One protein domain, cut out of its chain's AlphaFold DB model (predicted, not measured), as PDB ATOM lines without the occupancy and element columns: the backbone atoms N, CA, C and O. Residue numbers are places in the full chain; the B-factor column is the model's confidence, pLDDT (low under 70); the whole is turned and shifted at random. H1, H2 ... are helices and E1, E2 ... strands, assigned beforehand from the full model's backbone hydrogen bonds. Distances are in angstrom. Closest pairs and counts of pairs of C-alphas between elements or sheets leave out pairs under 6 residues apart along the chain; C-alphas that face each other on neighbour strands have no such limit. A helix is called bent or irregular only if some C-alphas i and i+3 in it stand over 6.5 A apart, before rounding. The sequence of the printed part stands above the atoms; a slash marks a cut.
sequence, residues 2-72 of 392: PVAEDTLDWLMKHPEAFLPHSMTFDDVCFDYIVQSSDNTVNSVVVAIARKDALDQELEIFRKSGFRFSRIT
ATOM      1  N   PRO A   2      27.331 -45.306 -32.052       67.69
ATOM      2  CA  PRO A   2      28.500 -45.933 -32.681       67.69
ATOM      3  C   PRO A   2      29.040 -47.125 -31.870       67.69
ATOM      4  O   PRO A   2      29.128 -47.043 -30.649       67.69
ATOM      5  N   VAL A   3      29.444 -48.215 -32.533       65.00
ATOM      6  CA  VAL A   3      29.966 -49.435 -31.868       65.00
ATOM      7  C   VAL A   3      31.234 -49.186 -31.036       65.00
ATOM      8  O   VAL A   3      31.477 -49.891 -30.062       65.00
ATOM      9  N   ALA A   4      32.050 -48.196 -31.406       62.50
ATOM     10  CA  ALA A   4      33.352 -47.938 -30.786       62.50
ATOM     11  C   ALA A   4      33.293 -47.173 -29.447       62.50
ATOM     12  O   ALA A   4      34.332 -46.977 -28.819       62.50
ATOM     13  N   GLU A   5      32.116 -46.708 -29.025       70.94
ATOM     14  CA  GLU A   5      31.944 -45.906 -27.811       70.94
ATOM     15  C   GLU A   5      31.284 -46.722 -26.691       70.94
ATOM     16  O   GLU A   5      30.421 -47.562 -26.947       70.94
ATOM     17  N   ASP A   6      31.683 -46.480 -25.437       82.31
ATOM     18  CA  ASP A   6      31.014 -47.076 -24.279       82.31
ATOM     19  C   ASP A   6      29.565 -46.571 -24.187       82.31
ATOM     20  O   ASP A   6      29.303 -45.368 -24.257       82.31
ATOM     21  N   THR A   7      28.610 -47.494 -24.046       79.44
ATOM     22  CA  THR A   7      27.184 -47.153 -24.113       79.44
ATOM     23  C   THR A   7      26.730 -46.240 -22.993       79.44
ATOM     24  O   THR A   7      25.930 -45.339 -23.239       79.44
ATOM     25  N   LEU A   8      27.238 -46.441 -21.777       79.69
ATOM     26  CA  LEU A   8      26.866 -45.592 -20.657       79.69
ATOM     27  C   LEU A   8      27.411 -44.180 -20.869       79.69
ATOM     28  O   LEU A   8      26.677 -43.210 -20.689       79.69
ATOM     29  N   ASP A   9      28.668 -44.064 -21.298       78.50
ATOM     30  CA  ASP A   9      29.270 -42.767 -21.609       78.50
ATOM     31  C   ASP A   9      28.525 -42.045 -22.741       78.50
ATOM     32  O   ASP A   9      28.314 -40.833 -22.643       78.50
ATOM     33  N   TRP A  10      28.086 -42.760 -23.783       85.50
ATOM     34  CA  TRP A  10      27.293 -42.172 -24.865       85.50
ATOM     35  C   TRP A  10      25.921 -41.697 -24.378       85.50
ATOM     36  O   TRP A  10      25.561 -40.545 -24.611       85.50
ATOM     37  N   LEU A  11      25.179 -42.541 -23.649       83.38
ATOM     38  CA  LEU A  11      23.871 -42.174 -23.099       83.38
ATOM     39  C   LEU A  11      23.986 -40.940 -22.198       83.38
ATOM     40  O   LEU A  11      23.205 -40.009 -22.342       83.38
ATOM     41  N   MET A  12      25.005 -40.874 -21.335       82.44
ATOM     42  CA  MET A  12      25.236 -39.710 -20.473       82.44
ATOM     43  C   MET A  12      25.548 -38.415 -21.237       82.44
ATOM     44  O   MET A  12      25.265 -37.333 -20.726       82.44
ATOM     45  N   LYS A  13      26.158 -38.496 -22.426       85.50
ATOM     46  CA  LYS A  13      26.430 -37.323 -23.277       85.50
ATOM     47  C   LYS A  13      25.211 -36.877 -24.079       85.50
ATOM     48  O   LYS A  13      25.169 -35.714 -24.463       85.50
ATOM     49  N   HIS A  14      24.266 -37.789 -24.308       88.12
ATOM     50  CA  HIS A  14      23.108 -37.594 -25.178       88.12
ATOM     51  C   HIS A  14      21.774 -37.881 -24.465       88.12
ATOM     52  O   HIS A  14      21.004 -38.731 -24.926       88.12
ATOM     53  N   PRO A  15      21.466 -37.206 -23.337       84.75
ATOM     54  CA  PRO A  15      20.182 -37.362 -22.650       84.75
ATOM     55  C   PRO A  15      18.984 -37.103 -23.565       84.75
ATOM     56  O   PRO A  15      17.972 -37.786 -23.459       84.75
ATOM     57  N   GLU A  16      19.105 -36.154 -24.491       87.25
ATOM     58  CA  GLU A  16      18.063 -35.774 -25.445       87.25
ATOM     59  C   GLU A  16      17.616 -36.920 -26.362       87.25
ATOM     60  O   GLU A  16      16.540 -36.849 -26.950       87.25
ATOM     61  N   ALA A  17      18.419 -37.981 -26.484       84.69
ATOM     62  CA  ALA A  17      18.088 -39.132 -27.311       84.69
ATOM     63  C   ALA A  17      17.024 -40.049 -26.681       84.69
ATOM     64  O   ALA A  17      16.453 -40.877 -27.389       84.69
ATOM     65  N   PHE A  18      16.775 -39.947 -25.371       85.62
ATOM     66  CA  PHE A  18      15.848 -40.842 -24.665       85.62
ATOM     67  C   PHE A  18      15.071 -40.192 -23.516       85.62
ATOM     68  O   PHE A  18      14.075 -40.761 -23.072       85.62
ATOM     69  N   LEU A  19      15.484 -39.019 -23.032       87.06
ATOM     70  CA  LEU A  19      14.759 -38.272 -22.011       87.06
ATOM     71  C   LEU A  19      13.868 -37.193 -22.637       87.06
ATOM     72  O   LEU A  19      14.299 -36.493 -23.557       87.06
ATOM     73  N   PRO A  20      12.644 -36.997 -22.110       85.19
ATOM     74  CA  PRO A  20      11.840 -35.829 -22.441       85.19
ATOM     75  C   PRO A  20      12.588 -34.536 -22.102       85.19
ATOM     76  O   PRO A  20      13.288 -34.471 -21.093       85.19
ATOM     77  N   HIS A  21      12.364 -33.467 -22.871       82.00
ATOM     78  CA  HIS A  21      13.016 -32.165 -22.649       82.00
ATOM     79  C   HIS A  21      12.797 -31.566 -21.249       82.00
ATOM     80  O   HIS A  21      13.559 -30.703 -20.825       82.00
ATOM     81  N   SER A  22      11.759 -32.005 -20.534       84.75
ATOM     82  CA  SER A  22      11.439 -31.559 -19.177       84.75
ATOM     83  C   SER A  22      12.173 -32.325 -18.072       84.75
ATOM     84  O   SER A  22      11.922 -32.049 -16.903       84.75
ATOM     85  N   MET A  23      12.999 -33.322 -18.404       84.12
ATOM     86  CA  MET A  23      13.669 -34.188 -17.430       84.12
ATOM     87  C   MET A  23      15.181 -34.168 -17.607       84.12
ATOM     88  O   MET A  23      15.703 -34.089 -18.718       84.12
ATOM     89  N   THR A  24      15.889 -34.301 -16.490       84.06
ATOM     90  CA  THR A  24      17.341 -34.456 -16.453       84.06
ATOM     91  C   THR A  24      17.730 -35.807 -15.856       84.06
ATOM     92  O   THR A  24      16.911 -36.513 -15.267       84.06
ATOM     93  N   PHE A  25      19.011 -36.170 -15.962       81.94
ATOM     94  CA  PHE A  25      19.560 -37.363 -15.305       81.94
ATOM     95  C   PHE A  25      19.370 -37.389 -13.790       81.94
ATOM     96  O   PHE A  25      19.325 -38.461 -13.180       81.94
ATOM     97  N   ASP A  26      19.275 -36.218 -13.168       82.38
ATOM     98  CA  ASP A  26      19.089 -36.134 -11.728       82.38
ATOM     99  C   ASP A  26      17.667 -36.542 -11.323       82.38
ATOM    100  O   ASP A  26      17.490 -37.046 -10.214       82.38
ATOM    101  N   ASP A  27      16.702 -36.477 -12.243       84.62
ATOM    102  CA  ASP A  27      15.286 -36.772 -11.994       84.62
ATOM    103  C   ASP A  27      14.915 -38.242 -12.241       84.62
ATOM    104  O   ASP A  27      13.839 -38.693 -11.841       84.62
ATOM    105  N   VAL A  28      15.791 -39.011 -12.896       86.12
ATOM    106  CA  VAL A  28      15.466 -40.356 -13.390       86.12
ATOM    107  C   VAL A  28      16.464 -41.424 -12.953       86.12
ATOM    108  O   VAL A  28      17.673 -41.209 -12.877       86.12
ATOM    109  N   CYS A  29      15.947 -42.615 -12.691       84.25
ATOM    110  CA  CYS A  29      16.707 -43.853 -12.744       84.25
ATOM    111  C   CYS A  29      16.578 -44.417 -14.157       84.25
ATOM    112  O   CYS A  29      15.474 -44.462 -14.700       84.25
ATOM    113  N   PHE A  30      17.680 -44.872 -14.745       84.06
ATOM    114  CA  PHE A  30      17.626 -45.571 -16.022       84.06
ATOM    115  C   PHE A  30      18.548 -46.787 -16.031       84.06
ATOM    116  O   PHE A  30      19.556 -46.829 -15.322       84.06
ATOM    117  N   ASP A  31      18.185 -47.765 -16.849       82.00
ATOM    118  CA  ASP A  31      19.009 -48.918 -17.196       82.00
ATOM    119  C   ASP A  31      18.880 -49.178 -18.699       82.00
ATOM    120  O   ASP A  31      17.985 -48.634 -19.354       82.00
ATOM    121  N   TYR A  32      19.786 -49.963 -19.273       83.19
ATOM    122  CA  TYR A  32      19.806 -50.167 -20.716       83.19
ATOM    123  C   TYR A  32      20.263 -51.562 -21.133       83.19
ATOM    124  O   TYR A  32      21.026 -52.238 -20.444       83.19
ATOM    125  N   ILE A  33      19.824 -51.961 -22.325       79.75
ATOM    126  CA  ILE A  33      20.240 -53.184 -23.006       79.75
ATOM    127  C   ILE A  33      20.807 -52.800 -24.367       79.75
ATOM    128  O   ILE A  33      20.145 -52.130 -25.160       79.75
ATOM    129  N   VAL A  34      22.034 -53.241 -24.636       81.06
ATOM    130  CA  VAL A  34      22.659 -53.112 -25.955       81.06
ATOM    131  C   VAL A  34      22.197 -54.274 -26.824       81.06
ATOM    132  O   VAL A  34      22.269 -55.428 -26.406       81.06
ATOM    133  N   GLN A  35      21.719 -53.956 -28.018       77.44
ATOM    134  CA  GLN A  35      21.248 -54.918 -29.008       77.44
ATOM    135  C   GLN A  35      22.267 -55.112 -30.125       77.44
ATOM    136  O   GLN A  35      23.306 -54.445 -30.157       77.44
ATOM    137  N   SER A  36      21.965 -56.032 -31.039       71.00
ATOM    138  CA  SER A  36      22.834 -56.326 -32.173       71.00
ATOM    139  C   SER A  36      23.106 -55.063 -32.999       71.00
ATOM    140  O   SER A  36      22.259 -54.176 -33.146       71.00
ATOM    141  N   SER A  37      24.339 -54.952 -33.493       68.69
ATOM    142  CA  SER A  37      24.770 -53.799 -34.275       68.69
ATOM    143  C   SER A  37      24.334 -53.950 -35.728       68.69
ATOM    144  O   SER A  37      24.741 -54.915 -36.377       68.69
ATOM    145  N   ASP A  38      23.640 -52.955 -36.268       63.03
ATOM    146  CA  ASP A  38      23.392 -52.839 -37.702       63.03
ATOM    147  C   ASP A  38      24.306 -51.745 -38.263       63.03
ATOM    148  O   ASP A  38      24.320 -50.615 -37.775       63.03
ATOM    149  N   ASN A  39      25.106 -52.061 -39.286       60.75
ATOM    150  CA  ASN A  39      25.954 -51.084 -39.986       60.75
ATOM    151  C   ASN A  39      26.849 -50.237 -39.059       60.75
ATOM    152  O   ASN A  39      26.945 -49.022 -39.222       60.75
ATOM    153  N   THR A  40      27.522 -50.863 -38.086       70.00
ATOM    154  CA  THR A  40      28.387 -50.207 -37.071       70.00
ATOM    155  C   THR A  40      27.666 -49.275 -36.086       70.00
ATOM    156  O   THR A  40      28.309 -48.539 -35.328       70.00
ATOM    157  N   VAL A  41      26.334 -49.347 -36.046       72.56
ATOM    158  CA  VAL A  41      25.480 -48.641 -35.093       72.56
ATOM    159  C   VAL A  41      24.790 -49.659 -34.184       72.56
ATOM    160  O   VAL A  41      24.039 -50.515 -34.638       72.56
ATOM    161  N   ASN A  42      25.020 -49.551 -32.879       75.25
ATOM    162  CA  ASN A  42      24.283 -50.287 -31.859       75.25
ATOM    163  C   ASN A  42      22.900 -49.665 -31.650       75.25
ATOM    164  O   ASN A  42      22.786 -48.445 -31.448       75.25
ATOM    165  N   SER A  43      21.882 -50.526 -31.649       77.62
ATOM    166  CA  SER A  43      20.566 -50.237 -31.083       77.62
ATOM    167  C   SER A  43      20.625 -50.420 -29.564       77.62
ATOM    168  O   SER A  43      21.317 -51.309 -29.061       77.62
ATOM    169  N   VAL A  44      19.950 -49.546 -28.819       81.06
ATOM    170  CA  VAL A  44      19.955 -49.557 -27.351       81.06
ATOM    171  C   VAL A  44      18.528 -49.365 -26.866       81.06
ATOM    172  O   VAL A  44      17.884 -48.379 -27.217       81.06
ATOM    173  N   VAL A  45      18.045 -50.291 -26.043       82.88
ATOM    174  CA  VAL A  45      16.770 -50.146 -25.332       82.88
ATOM    175  C   VAL A  45      17.068 -49.531 -23.979       82.88
ATOM    176  O   VAL A  45      17.864 -50.088 -23.226       82.88
ATOM    177  N   VAL A  46      16.435 -48.402 -23.670       84.75
ATOM    178  CA  VAL A  46      16.601 -47.708 -22.390       84.75
ATOM    179  C   VAL A  46      15.296 -47.796 -21.606       84.75
ATOM    180  O   VAL A  46      14.239 -47.413 -22.103       84.75
ATOM    181  N   ALA A  47      15.372 -48.304 -20.381       84.25
ATOM    182  CA  ALA A  47      14.281 -48.281 -19.417       84.25
ATOM    183  C   ALA A  47      14.488 -47.097 -18.475       84.25
ATOM    184  O   ALA A  47      15.573 -46.939 -17.920       84.25
ATOM    185  N   ILE A  48      13.460 -46.270 -18.298       86.50
ATOM    186  CA  ILE A  48      13.538 -45.024 -17.532       86.50
ATOM    187  C   ILE A  48      12.389 -45.010 -16.533       86.50
ATOM    188  O   ILE A  48      11.243 -45.266 -16.895       86.50
ATOM    189  N   ALA A  49      12.694 -44.674 -15.287       86.38
ATOM    190  CA  ALA A  49      11.718 -44.418 -14.243       86.38
ATOM    191  C   ALA A  49      12.058 -43.092 -13.567       86.38
ATOM    192  O   ALA A  49      13.223 -42.818 -13.274       86.38
ATOM    193  N   ARG A  50      11.051 -42.263 -13.284       89.62
ATOM    194  CA  ARG A  50      11.280 -41.070 -12.467       89.62
ATOM    195  C   ARG A  50      11.611 -41.487 -11.038       89.62
ATOM    196  O   ARG A  50      10.950 -42.368 -10.488       89.62
ATOM    197  N   LYS A  51      12.621 -40.856 -10.439       87.31
ATOM    198  CA  LYS A  51      13.063 -41.182  -9.076       87.31
ATOM    199  C   LYS A  51      11.965 -40.953  -8.051       87.31
ATOM    200  O   LYS A  51      11.773 -41.797  -7.192       87.31
ATOM    201  N   ASP A  52      11.226 -39.855  -8.175       87.69
ATOM    202  CA  ASP A  52      10.154 -39.499  -7.247       87.69
ATOM    203  C   ASP A  52       8.990 -40.497  -7.278       87.69
ATOM    204  O   ASP A  52       8.545 -40.944  -6.224       87.69
ATOM    205  N   ALA A  53       8.543 -40.895  -8.470       87.25
ATOM    206  CA  ALA A  53       7.516 -41.920  -8.639       87.25
ATOM    207  C   ALA A  53       7.979 -43.265  -8.060       87.25
ATOM    208  O   ALA A  53       7.255 -43.910  -7.305       87.25
ATOM    209  N   LEU A  54       9.225 -43.645  -8.351       86.06
ATOM    210  CA  LEU A  54       9.802 -44.877  -7.837       86.06
ATOM    211  C   LEU A  54       9.927 -44.849  -6.308       86.06
ATOM    212  O   LEU A  54       9.548 -45.805  -5.640       86.06
ATOM    213  N   ASP A  55      10.424 -43.760  -5.727       86.06
ATOM    214  CA  ASP A  55      10.551 -43.638  -4.276       86.06
ATOM    215  C   ASP A  55       9.191 -43.690  -3.574       86.06
ATOM    216  O   ASP A  55       9.097 -44.326  -2.525       86.06
ATOM    217  N   GLN A  56       8.136 -43.104  -4.154       87.00
ATOM    218  CA  GLN A  56       6.773 -43.198  -3.617       87.00
ATOM    219  C   GLN A  56       6.267 -44.644  -3.570       87.00
ATOM    220  O   GLN A  56       5.743 -45.071  -2.539       87.00
ATOM    221  N   GLU A  57       6.459 -45.414  -4.644       84.56
ATOM    222  CA  GLU A  57       6.059 -46.825  -4.682       84.56
ATOM    223  C   GLU A  57       6.870 -47.677  -3.700       84.56
ATOM    224  O   GLU A  57       6.318 -48.488  -2.954       84.56
ATOM    225  N   LEU A  58       8.189 -47.465  -3.641       85.88
ATOM    226  CA  LEU A  58       9.074 -48.231  -2.764       85.88
ATOM    227  C   LEU A  58       8.859 -47.918  -1.282       85.88
ATOM    228  O   LEU A  58       9.133 -48.770  -0.434       85.88
ATOM    229  N   GLU A  59       8.386 -46.719  -0.943       87.19
ATOM    230  CA  GLU A  59       8.211 -46.281   0.441       87.19
ATOM    231  C   GLU A  59       7.231 -47.172   1.220       87.19
ATOM    232  O   GLU A  59       7.458 -47.469   2.394       87.19
ATOM    233  N   ILE A  60       6.180 -47.672   0.560       86.75
ATOM    234  CA  ILE A  60       5.191 -48.589   1.156       86.75
ATOM    235  C   ILE A  60       5.872 -49.878   1.645       86.75
ATOM    236  O   ILE A  60       5.640 -50.359   2.760       86.75
ATOM    237  N   PHE A  61       6.780 -50.410   0.833       85.19
ATOM    238  CA  PHE A  61       7.529 -51.622   1.140       85.19
ATOM    239  C   PHE A  61       8.640 -51.374   2.161       85.19
ATOM    240  O   PHE A  61       8.825 -52.186   3.068       85.19
ATOM    241  N   ARG A  62       9.334 -50.229   2.073       85.62
ATOM    242  CA  ARG A  62      10.359 -49.821   3.050       85.62
ATOM    243  C   ARG A  62       9.769 -49.695   4.455       85.62
ATOM    244  O   ARG A  62      10.364 -50.205   5.404       85.62
ATOM    245  N   LYS A  63       8.582 -49.090   4.588       88.69
ATOM    246  CA  LYS A  63       7.834 -49.004   5.861       88.69
ATOM    247  C   LYS A  63       7.465 -50.372   6.426       88.69
ATOM    248  O   LYS A  63       7.415 -50.539   7.639       88.69
ATOM    249  N   SER A  64       7.273 -51.350   5.549       89.12
ATOM    250  CA  SER A  64       6.989 -52.743   5.898       89.12
ATOM    251  C   SER A  64       8.261 -53.576   6.145       89.12
ATOM    252  O   SER A  64       8.189 -54.792   6.289       89.12
ATOM    253  N   GLY A  65       9.438 -52.941   6.188       88.69
ATOM    254  CA  GLY A  65      10.725 -53.591   6.448       88.69
ATOM    255  C   GLY A  65      11.349 -54.292   5.238       88.69
ATOM    256  O   GLY A  65      12.448 -54.839   5.353       88.69
ATOM    257  N   PHE A  66      10.704 -54.257   4.071       82.62
ATOM    258  CA  PHE A  66      11.248 -54.858   2.860       82.62
ATOM    259  C   PHE A  66      12.341 -53.981   2.255       82.62
ATOM    260  O   PHE A  66      12.262 -52.751   2.209       82.62
ATOM    261  N   ARG A  67      13.379 -54.646   1.750       77.25
ATOM    262  CA  ARG A  67      14.428 -54.032   0.942       77.25
ATOM    263  C   ARG A  67      14.506 -54.765  -0.377       77.25
ATOM    264  O   ARG A  67      14.607 -55.988  -0.409       77.25
ATOM    265  N   PHE A  68      14.494 -54.003  -1.454       73.81
ATOM    266  CA  PHE A  68      14.659 -54.552  -2.785       73.81
ATOM    267  C   PHE A  68      16.141 -54.701  -3.087       73.81
ATOM    268  O   PHE A  68      16.954 -53.880  -2.679       73.81
ATOM    269  N   SER A  69      16.510 -55.761  -3.792       69.62
ATOM    270  CA  SER A  69      17.865 -55.929  -4.320       69.62
ATOM    271  C   SER A  69      17.988 -55.414  -5.755       69.62
ATOM    272  O   SER A  69      19.099 -55.122  -6.194       69.62
ATOM    273  N   ARG A  70      16.858 -55.317  -6.471       72.25
ATOM    274  CA  ARG A  70      16.753 -54.935  -7.881       72.25
ATOM    275  C   ARG A  70      15.329 -54.467  -8.201       72.25
ATOM    276  O   ARG A  70      14.383 -54.922  -7.567       72.25
ATOM    277  N   ILE A  71      15.207 -53.604  -9.206       78.81
ATOM    278  CA  ILE A  71      13.954 -53.237  -9.878       78.81
ATOM    279  C   ILE A  71      14.166 -53.493 -11.369       78.81
ATOM    280  O   ILE A  71      15.248 -53.209 -11.886       78.81
ATOM    281  N   THR A  72      13.172 -54.064 -12.040       80.12
ATOM    282  CA  THR A  72      13.243 -54.449 -13.455       80.12
ATOM    283  C   THR A  72      11.956 -54.067 -14.180       80.12
ATOM    284  O   THR A  72      10.964 -53.685 -13.562       80.12
TER     285      THR A  72
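Overview. This is residues 2 to 72 of the 392 residues of an uncharacterized protein of Candidatus Raymondbacteria bacterium RIFOXYD12_FULL_49_13 (UniProt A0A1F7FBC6). The main shape is a long, narrow hairpin of two antiparallel strands, E1 and E2, curved along its length, with a short helix H1 near its middle on the inside of the curve. At the end of E2 the helix H2 follows directly and reaches away from the hairpin, and the stretch after it, residues 64 to 72, folds back toward the strands; residues 60 to 65 stick out. The printed part has 71 residues, with two named helices and two named strands in the order H1, E1, E2, H2, and the class is mixed, helices and strands. The sheet has the order E1 - E2. The whole is loose, with a radius of gyration of the C-alphas of 15.2 A, and only just elongated, with spans of 49 by 26 by 15 A.

Arrangement. The first element is H1, residues 7 to 13, and a long link of 14 residues, 14 to 27, joins it to E1, residues 28 to 38. The closest C-alphas of H1 and E1 are those of Thr 7 and Val 34, 7.7 A apart, the one pair within 8 A; their centres are 10.1 A apart. E1 bends by 56 degrees at residue 35. A tight link of 2 residues leads to E2, residues 41 to 50, and E1 and E2 form a hairpin. They are antiparallel neighbours, with 163 degrees between their N-to-C directions. C-alphas 28 and 50 face each other at 4.3 A, and C-alphas 38 and 41 face each other at 5.4 A. Among the backbone pairs within hydrogen-bond range are N 31 and O 47 at 2.9 A and N 49 and O 29 at 2.8 A. H1 and E2 are only just apart, with the closest C-alphas at 8.3 A. H2, residues 51 to 63, follows E2 by a tight link with 0 residues between them. The closest C-alphas of E1 and H2 are those of Val 28 and Lys 51, 5.0 A apart, while the centres of these two elements are 24.5 A apart. H1 and H2 are apart. Every O i to N i+4 pair is within hydrogen-bond range in H1, and in H2 7 of 9 are.

Along the chain. H1 begins at C-alpha 7 at (27.184, -47.153, -24.113) and measures 9.9 A to C-alpha 13. E1 runs from Val 28, whose C-alpha is at (15.466, -40.356, -13.390), to Asp 38, a length of 28.5 A. E2 goes from Val 41 to Arg 50 over 27.8 A. H2 goes from Lys 51 to Lys 63 over 17.7 A and ends at C-alpha 63 at (7.834, -49.004, 5.861). H2 is neither bent nor irregular, but only just: C-alphas 57 and 60 are 6.2 A apart.

Size, cuts and confidence. The two C-alphas farthest apart are those of Asn 39 and Ser 64, at 49.7 A. The first and last printed C-alphas, those of Pro 2 and Thr 72, are 26.0 A apart. The printed part runs from residue 2 to residue 72 and has no cut. The link from H1 to E1 is long, and its residues, 14 to 27, lie 9 to 16 A from the mean of the C-alphas. Residues 60 to 65, of which 60 to 63 belong to H2, stand free. The mean pLDDT of the printed part is 81.1, and it is under 70 in residues 2 to 4, residues 37 to 39 and residue 69.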